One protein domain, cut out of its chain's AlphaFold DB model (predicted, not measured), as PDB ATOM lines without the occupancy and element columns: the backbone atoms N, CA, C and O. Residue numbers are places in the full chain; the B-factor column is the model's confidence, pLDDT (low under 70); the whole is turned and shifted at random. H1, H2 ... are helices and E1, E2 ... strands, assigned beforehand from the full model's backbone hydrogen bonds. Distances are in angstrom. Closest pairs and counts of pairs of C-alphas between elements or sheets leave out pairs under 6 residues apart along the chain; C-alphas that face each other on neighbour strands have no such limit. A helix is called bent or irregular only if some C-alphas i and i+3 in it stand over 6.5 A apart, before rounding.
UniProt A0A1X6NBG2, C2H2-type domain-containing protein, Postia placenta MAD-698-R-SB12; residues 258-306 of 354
ATOM      1  N   PHE A 258      24.987  -5.886  -8.621       74.69
ATOM      2  CA  PHE A 258      24.349  -4.590  -8.433       74.69
ATOM      3  C   PHE A 258      23.235  -4.705  -7.407       74.69
ATOM      4  O   PHE A 258      22.529  -5.708  -7.334       74.69
ATOM      5  N   TRP A 259      23.064  -3.653  -6.619       80.00
ATOM      6  CA  TRP A 259      21.991  -3.564  -5.641       80.00
ATOM      7  C   TRP A 259      20.932  -2.635  -6.199       80.00
ATOM      8  O   TRP A 259      21.188  -1.442  -6.322       80.00
ATOM      9  N   THR A 260      19.757  -3.149  -6.530       84.88
ATOM     10  CA  THR A 260      18.683  -2.316  -7.083       84.88
ATOM     11  C   THR A 260      17.594  -2.109  -6.046       84.88
ATOM     12  O   THR A 260      17.191  -3.036  -5.343       84.88
ATOM     13  N   CYS A 261      17.118  -0.870  -5.923       87.06
ATOM     14  CA  CYS A 261      15.980  -0.562  -5.073       87.06
ATOM     15  C   CYS A 261      14.738  -1.323  -5.583       87.06
ATOM     16  O   CYS A 261      14.359  -1.134  -6.739       87.06
ATOM     17  N   PRO A 262      14.072  -2.140  -4.744       85.69
ATOM     18  CA  PRO A 262      12.919  -2.955  -5.153       85.69
ATOM     19  C   PRO A 262      11.674  -2.111  -5.447       85.69
ATOM     20  O   PRO A 262      10.711  -2.576  -6.054       85.69
ATOM     21  N   ARG A 263      11.660  -0.856  -4.988       89.69
ATOM     22  CA  ARG A 263      10.563   0.064  -5.245       89.69
ATOM     23  C   ARG A 263      10.627   0.509  -6.703       89.69
ATOM     24  O   ARG A 263      11.515   1.278  -7.068       89.69
ATOM     25  N   LEU A 264       9.637   0.096  -7.494       84.81
ATOM     26  CA  LEU A 264       9.548   0.385  -8.931       84.81
ATOM     27  C   LEU A 264       9.644   1.887  -9.252       84.81
ATOM     28  O   LEU A 264      10.335   2.272 -10.187       84.81
ATOM     29  N   ALA A 265       9.022   2.738  -8.429       87.88
ATOM     30  CA  ALA A 265       9.080   4.195  -8.583       87.88
ATOM     31  C   ALA A 265      10.473   4.802  -8.319       87.88
ATOM     32  O   ALA A 265      10.712   5.951  -8.666       87.88
ATOM     33  N   CYS A 266      11.368   4.065  -7.656       89.38
ATOM     34  CA  CYS A 266      12.716   4.524  -7.348       89.38
ATOM     35  C   CYS A 266      13.738   3.978  -8.347       89.38
ATOM     36  O   CYS A 266      14.498   4.771  -8.883       89.38
ATOM     37  N   SER A 267      13.779   2.652  -8.560       84.62
ATOM     38  CA  SER A 267      14.650   1.954  -9.534       84.62
ATOM     39  C   SER A 267      16.135   2.389  -9.565       84.62
ATOM     40  O   SER A 267      16.868   2.166 -10.537       84.62
ATOM     41  N   ILE A 268      16.627   2.985  -8.472       87.06
ATOM     42  CA  ILE A 268      18.032   3.361  -8.324       87.06
ATOM     43  C   ILE A 268      18.848   2.089  -8.099       87.06
ATOM     44  O   ILE A 268      18.502   1.251  -7.264       87.06
ATOM     45  N   SER A 269      19.942   1.972  -8.843       84.88
ATOM     46  CA  SER A 269      20.939   0.917  -8.704       84.88
ATOM     47  C   SER A 269      22.180   1.465  -8.007       84.88
ATOM     48  O   SER A 269      22.587   2.608  -8.218       84.88
ATOM     49  N   PHE A 270      22.775   0.637  -7.157       83.44
ATOM     50  CA  PHE A 270      23.942   0.960  -6.359       83.44
ATOM     51  C   PHE A 270      25.037  -0.067  -6.626       83.44
ATOM     52  O   PHE A 270      24.802  -1.275  -6.617       83.44
ATOM     53  N   CYS A 271      26.261   0.421  -6.789       78.06
ATOM     54  CA  CYS A 271      27.453  -0.413  -6.925       78.06
ATOM     55  C   CYS A 271      27.911  -1.039  -5.598       78.06
ATOM     56  O   CYS A 271      28.694  -1.981  -5.581       78.06
ATOM     57  N   ARG A 272      27.438  -0.517  -4.458       78.06
ATOM     58  CA  ARG A 272      27.812  -0.992  -3.122       78.06
ATOM     59  C   ARG A 272      26.594  -1.189  -2.236       78.06
ATOM     60  O   ARG A 272      25.708  -0.336  -2.185       78.06
ATOM     61  N   LYS A 273      26.649  -2.254  -1.433       81.56
ATOM     62  CA  LYS A 273      25.669  -2.561  -0.385       81.56
ATOM     63  C   LYS A 273      25.464  -1.390   0.580       81.56
ATOM     64  O   LYS A 273      24.330  -1.070   0.923       81.56
ATOM     65  N   ASP A 274      26.548  -0.726   0.976       83.88
ATOM     66  CA  ASP A 274      26.499   0.375   1.949       83.88
ATOM     67  C   ASP A 274      25.711   1.579   1.418       83.88
ATOM     68  O   ASP A 274      24.923   2.175   2.149       83.88
ATOM     69  N   ASN A 275      25.862   1.895   0.127       85.06
ATOM     70  CA  ASN A 275      25.143   2.995  -0.518       85.06
ATOM     71  C   ASN A 275      23.653   2.669  -0.666       85.06
ATOM     72  O   ASN A 275      22.810   3.517  -0.370       85.06
ATOM     73  N   ALA A 276      23.324   1.429  -1.044       87.62
ATOM     74  CA  ALA A 276      21.940   0.959  -1.058       87.62
ATOM     75  C   ALA A 276      21.307   1.057   0.340       87.62
ATOM     76  O   ALA A 276      20.174   1.507   0.500       87.62
ATOM     77  N   TRP A 277      22.061   0.706   1.382       87.50
ATOM     78  CA  TRP A 277      21.585   0.799   2.757       87.50
ATOM     79  C   TRP A 277      21.402   2.241   3.236       87.50
ATOM     80  O   TRP A 277      20.397   2.555   3.874       87.50
ATOM     81  N   ALA A 278      22.336   3.132   2.902       90.56
ATOM     82  CA  ALA A 278      22.197   4.559   3.165       90.56
ATOM     83  C   ALA A 278      20.939   5.127   2.484       90.56
ATOM     84  O   ALA A 278      20.202   5.896   3.101       90.56
ATOM     85  N   HIS A 279      20.643   4.683   1.258       92.00
ATOM     86  CA  HIS A 279      19.402   5.020   0.571       92.00
ATOM     87  C   HIS A 279      18.164   4.524   1.334       92.00
ATOM     88  O   HIS A 279      17.274   5.322   1.611       92.00
ATOM     89  N   PHE A 280      18.105   3.256   1.755       91.81
ATOM     90  CA  PHE A 280      16.946   2.740   2.504       91.81
ATOM     91  C   PHE A 280      16.744   3.421   3.860       91.81
ATOM     92  O   PHE A 280      15.608   3.641   4.271       91.81
ATOM     93  N   LYS A 281      17.832   3.805   4.536       91.25
ATOM     94  CA  LYS A 281      17.767   4.601   5.769       91.25
ATOM     95  C   LYS A 281      17.217   6.005   5.529       91.25
ATOM     96  O   LYS A 281      16.475   6.513   6.361       91.25
ATOM     97  N   ARG A 282      17.589   6.630   4.409       95.50
ATOM     98  CA  ARG A 282      17.136   7.978   4.045       95.50
ATOM     99  C   ARG A 282      15.695   7.991   3.533       95.50
ATOM    100  O   ARG A 282      14.986   8.966   3.753       95.50
ATOM    101  N   PHE A 283      15.263   6.921   2.869       94.75
ATOM    102  CA  PHE A 283      13.947   6.807   2.250       94.75
ATOM    103  C   PHE A 283      13.174   5.611   2.834       94.75
ATOM    104  O   PHE A 283      13.208   4.516   2.261       94.75
ATOM    105  N   PRO A 284      12.431   5.801   3.942       93.56
ATOM    106  CA  PRO A 284      11.709   4.714   4.608       93.56
ATOM    107  C   PRO A 284      10.633   4.084   3.714       93.56
ATOM    108  O   PRO A 284      10.358   2.892   3.824       93.56
ATOM    109  N   GLU A 285      10.076   4.843   2.766       93.12
ATOM    110  CA  GLU A 285       9.147   4.316   1.762       93.12
ATOM    111  C   GLU A 285       9.795   3.261   0.857       93.12
ATOM    112  O   GLU A 285       9.153   2.283   0.491       93.12
ATOM    113  N   CYS A 286      11.084   3.398   0.534       92.25
ATOM    114  CA  CYS A 286      11.817   2.370  -0.207       92.25
ATOM    115  C   CYS A 286      12.073   1.130   0.661       92.25
ATOM    116  O   CYS A 286      12.024   0.010   0.159       92.25
ATOM    117  N   MET A 287      12.275   1.316   1.969       91.50
ATOM    118  CA  MET A 287      12.532   0.235   2.924       91.50
ATOM    119  C   MET A 287      11.328  -0.698   3.141       91.50
ATOM    120  O   MET A 287      11.515  -1.856   3.505       91.50
ATOM    121  N   LYS A 288      10.095  -0.233   2.903       92.00
ATOM    122  CA  LYS A 288       8.878  -1.065   3.007       92.00
ATOM    123  C   LYS A 288       8.797  -2.147   1.927       92.00
ATOM    124  O   LYS A 288       8.190  -3.185   2.154       92.00
ATOM    125  N   HIS A 289       9.419  -1.912   0.773       90.25
ATOM    126  CA  HIS A 289       9.403  -2.833  -0.368       90.25
ATOM    127  C   HIS A 289      10.554  -3.843  -0.353       90.25
ATOM    128  O   HIS A 289      10.687  -4.634  -1.279       90.25
ATOM    129  N   VAL A 290      11.403  -3.804   0.672       89.06
ATOM    130  CA  VAL A 290      12.555  -4.691   0.840       89.06
ATOM    131  C   VAL A 290      12.057  -6.055   1.349       89.06
ATOM    132  O   VAL A 290      11.553  -6.081   2.475       89.06
ATOM    133  N   PRO A 291      12.185  -7.178   0.593       87.12
ATOM    134  CA  PRO A 291      11.851  -8.499   1.103       87.12
ATOM    135  C   PRO A 291      12.537  -8.820   2.423       87.12
ATOM    136  O   PRO A 291      13.706  -8.485   2.666       87.12
ATOM    137  N   ARG A 292      11.766  -9.475   3.284       90.50
ATOM    138  CA  ARG A 292      12.177  -9.927   4.603       90.50
ATOM    139  C   ARG A 292      11.922 -11.421   4.716       90.50
ATOM    140  O   ARG A 292      10.986 -11.922   4.099       90.50
ATOM    141  N   ASP A 293      12.760 -12.102   5.482       92.12
ATOM    142  CA  ASP A 293      12.538 -13.497   5.842       92.12
ATOM    143  C   ASP A 293      11.390 -13.621   6.862       92.12
ATOM    144  O   ASP A 293      10.879 -12.621   7.377       92.12
ATOM    145  N   ASP A 294      11.010 -14.856   7.192       93.88
ATOM    146  CA  ASP A 294       9.955 -15.140   8.177       93.88
ATOM    147  C   ASP A 294      10.285 -14.600   9.584       93.88
ATOM    148  O   ASP A 294       9.395 -14.393  10.407       93.88
ATOM    149  N   ALA A 295      11.564 -14.325   9.864       92.94
ATOM    150  CA  ALA A 295      12.031 -13.701  11.100       92.94
ATOM    151  C   ALA A 295      12.022 -12.157  11.039       92.94
ATOM    152  O   ALA A 295      12.467 -11.494  11.978       92.94
ATOM    153  N   GLY A 296      11.542 -11.564   9.942       89.62
ATOM    154  CA  GLY A 296      11.474 -10.118   9.728       89.62
ATOM    155  C   GLY A 296      12.811  -9.454   9.371       89.62
ATOM    156  O   GLY A 296      12.882  -8.217   9.307       89.62
ATOM    157  N   ARG A 297      13.870 -10.233   9.127       88.25
ATOM    158  CA  ARG A 297      15.203  -9.763   8.726       88.25
ATOM    159  C   ARG A 297      15.239  -9.494   7.231       88.25
ATOM    160  O   ARG A 297      14.649 -10.215   6.440       88.25
ATOM    161  N   VAL A 298      15.960  -8.453   6.837       85.81
ATOM    162  CA  VAL A 298      16.104  -8.064   5.428       85.81
ATOM    163  C   VAL A 298      16.876  -9.133   4.648       85.81
ATOM    164  O   VAL A 298      17.995  -9.479   5.023       85.81
ATOM    165  N   MET A 299      16.299  -9.615   3.543       85.19
ATOM    166  CA  MET A 299      16.927 -10.596   2.654       85.19
ATOM    167  C   MET A 299      17.807  -9.913   1.613       85.19
ATOM    168  O   MET A 299      17.339  -9.481   0.564       85.19
ATOM    169  N   TYR A 300      19.102  -9.808   1.896       73.81
ATOM    170  CA  TYR A 300      20.032  -9.072   1.041       73.81
ATOM    171  C   TYR A 300      20.209  -9.683  -0.353       73.81
ATOM    172  O   TYR A 300      20.405  -8.928  -1.304       73.81
ATOM    173  N   GLU A 301      20.117 -11.008  -0.505       76.44
ATOM    174  CA  GLU A 301      20.273 -11.637  -1.822       76.44
ATOM    175  C   GLU A 301      19.140 -11.267  -2.792       76.44
ATOM    176  O   GLU A 301      19.347 -11.270  -4.000       76.44
ATOM    177  N   ALA A 302      17.966 -10.872  -2.288       71.81
ATOM    178  CA  ALA A 302      16.802 -10.549  -3.116       71.81
ATOM    179  C   ALA A 302      16.948  -9.242  -3.925       71.81
ATOM    180  O   ALA A 302      16.159  -8.998  -4.833       71.81
ATOM    181  N   PHE A 303      17.939  -8.401  -3.607       71.25
ATOM    182  CA  PHE A 303      18.203  -7.127  -4.305       71.25
ATOM    183  C   PHE A 303      19.432  -7.164  -5.194       71.25
ATOM    184  O   PHE A 303      19.757  -6.158  -5.827       71.25
ATOM    185  N   GLN A 304      20.148  -8.287  -5.175       71.44
ATOM    186  CA  GLN A 304      21.321  -8.486  -5.998       71.44
ATOM    187  C   GLN A 304      20.852  -8.801  -7.411       71.44
ATOM    188  O   GLN A 304      20.521  -9.942  -7.731       71.44
ATOM    189  N   SER A 305      20.806  -7.778  -8.259       62.16
ATOM    190  CA  SER A 305      20.618  -8.005  -9.680       62.16
ATOM    191  C   SER A 305      21.924  -8.535 -10.267       62.16
ATOM    192  O   SER A 305      22.988  -7.922 -10.132       62.16
ATOM    193  N   ARG A 306      21.827  -9.708 -10.899       52.81
ATOM    194  CA  ARG A 306      22.845 -10.250 -11.808       52.81
ATOM    195  C   ARG A 306      22.677  -9.741 -13.234       52.81
ATOM    196  O   ARG A 306      23.490 -10.101 -14.079       52.81
TER     197      ARG A 306
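AT A GLANCE: This is residues 258 to 306 of the 354 residues of the protein "C2H2-type domain-containing protein" of Postia placenta MAD-698-R-SB12 (UniProt A0A1X6NBG2). One helix of ten residues, H1, runs along one side of a small body made largely of loops, and the very short H2 makes a corner with it at its end. The short strand E1 comes near both H1 and the short helix H3, while a long loop, residues 288 to 299, leads from H2 by way of Asp 294 to H3. The printed part has 49 residues, with one named strand and three named helices in the order E1, H1, H2, H3. By its named elements it is mostly helix, with helices holding 18 and strands 3 of the 21 residues in them, under half of the residues printed. The whole is compact, with a radius of gyration of the C-alphas of 10.0 A, and rounded, spanning 27 by 23 by 19 A.

HOW THE PARTS SIT: H1, residues 273 to 282, and H2, residues 284 to 287, touch only at the corner by their link, and only just, with 3 pairs of C-alphas within 8 A. The closest C-alphas of the two are those of Phe 280 and Met 287, 5.1 A apart. E1, residues 258 to 260, pairs with no named strand. Its closest C-alpha to H1 is that of Trp 259, 6.4 A from that of Ala 276. The same Trp 259 is closest to H3, residues 300 to 303, with its C-alpha 5.4 A from that of Phe 303. H3 touches no helix: H1 and H3 are apart, and so are H2 and H3. E1 and H2 are apart too. In H1 every O i to N i+4 pair is within hydrogen-bond range; H2 and H3, with 4 residues each, are too short for such a pair, and in each the one O i to N i+3 pair is within range.

IN THESE COORDINATES: H1 runs from C-alpha 273 at (25.669, -2.561, -0.385) to C-alpha 282 at (17.136, 7.978, 4.045), 14.3 A. H2 measures 4.9 A from first to last C-alpha, and H3 measures 6.0 A, ending with C-alpha 303 at (18.203, -7.127, -4.305). E1 begins with C-alpha 258 at (24.349, -4.590, -8.433) and is 6.3 A long. No helix is bent or irregular.

THE WHOLE: The two C-alphas farthest apart are those of Cys 271 and Asp 294, 27.4 A. The C-alphas of Phe 258 and Arg 306, the first and last printed, are 6.8 A apart. The printed part has no cut. The links from E1 to H1, residues 261 to 272, and from H2 to H3, residues 288 to 299, are long; that from H1 to H2 is tight. The mean pLDDT of the printed part is 85.1; residues 305 to 306 are under 70.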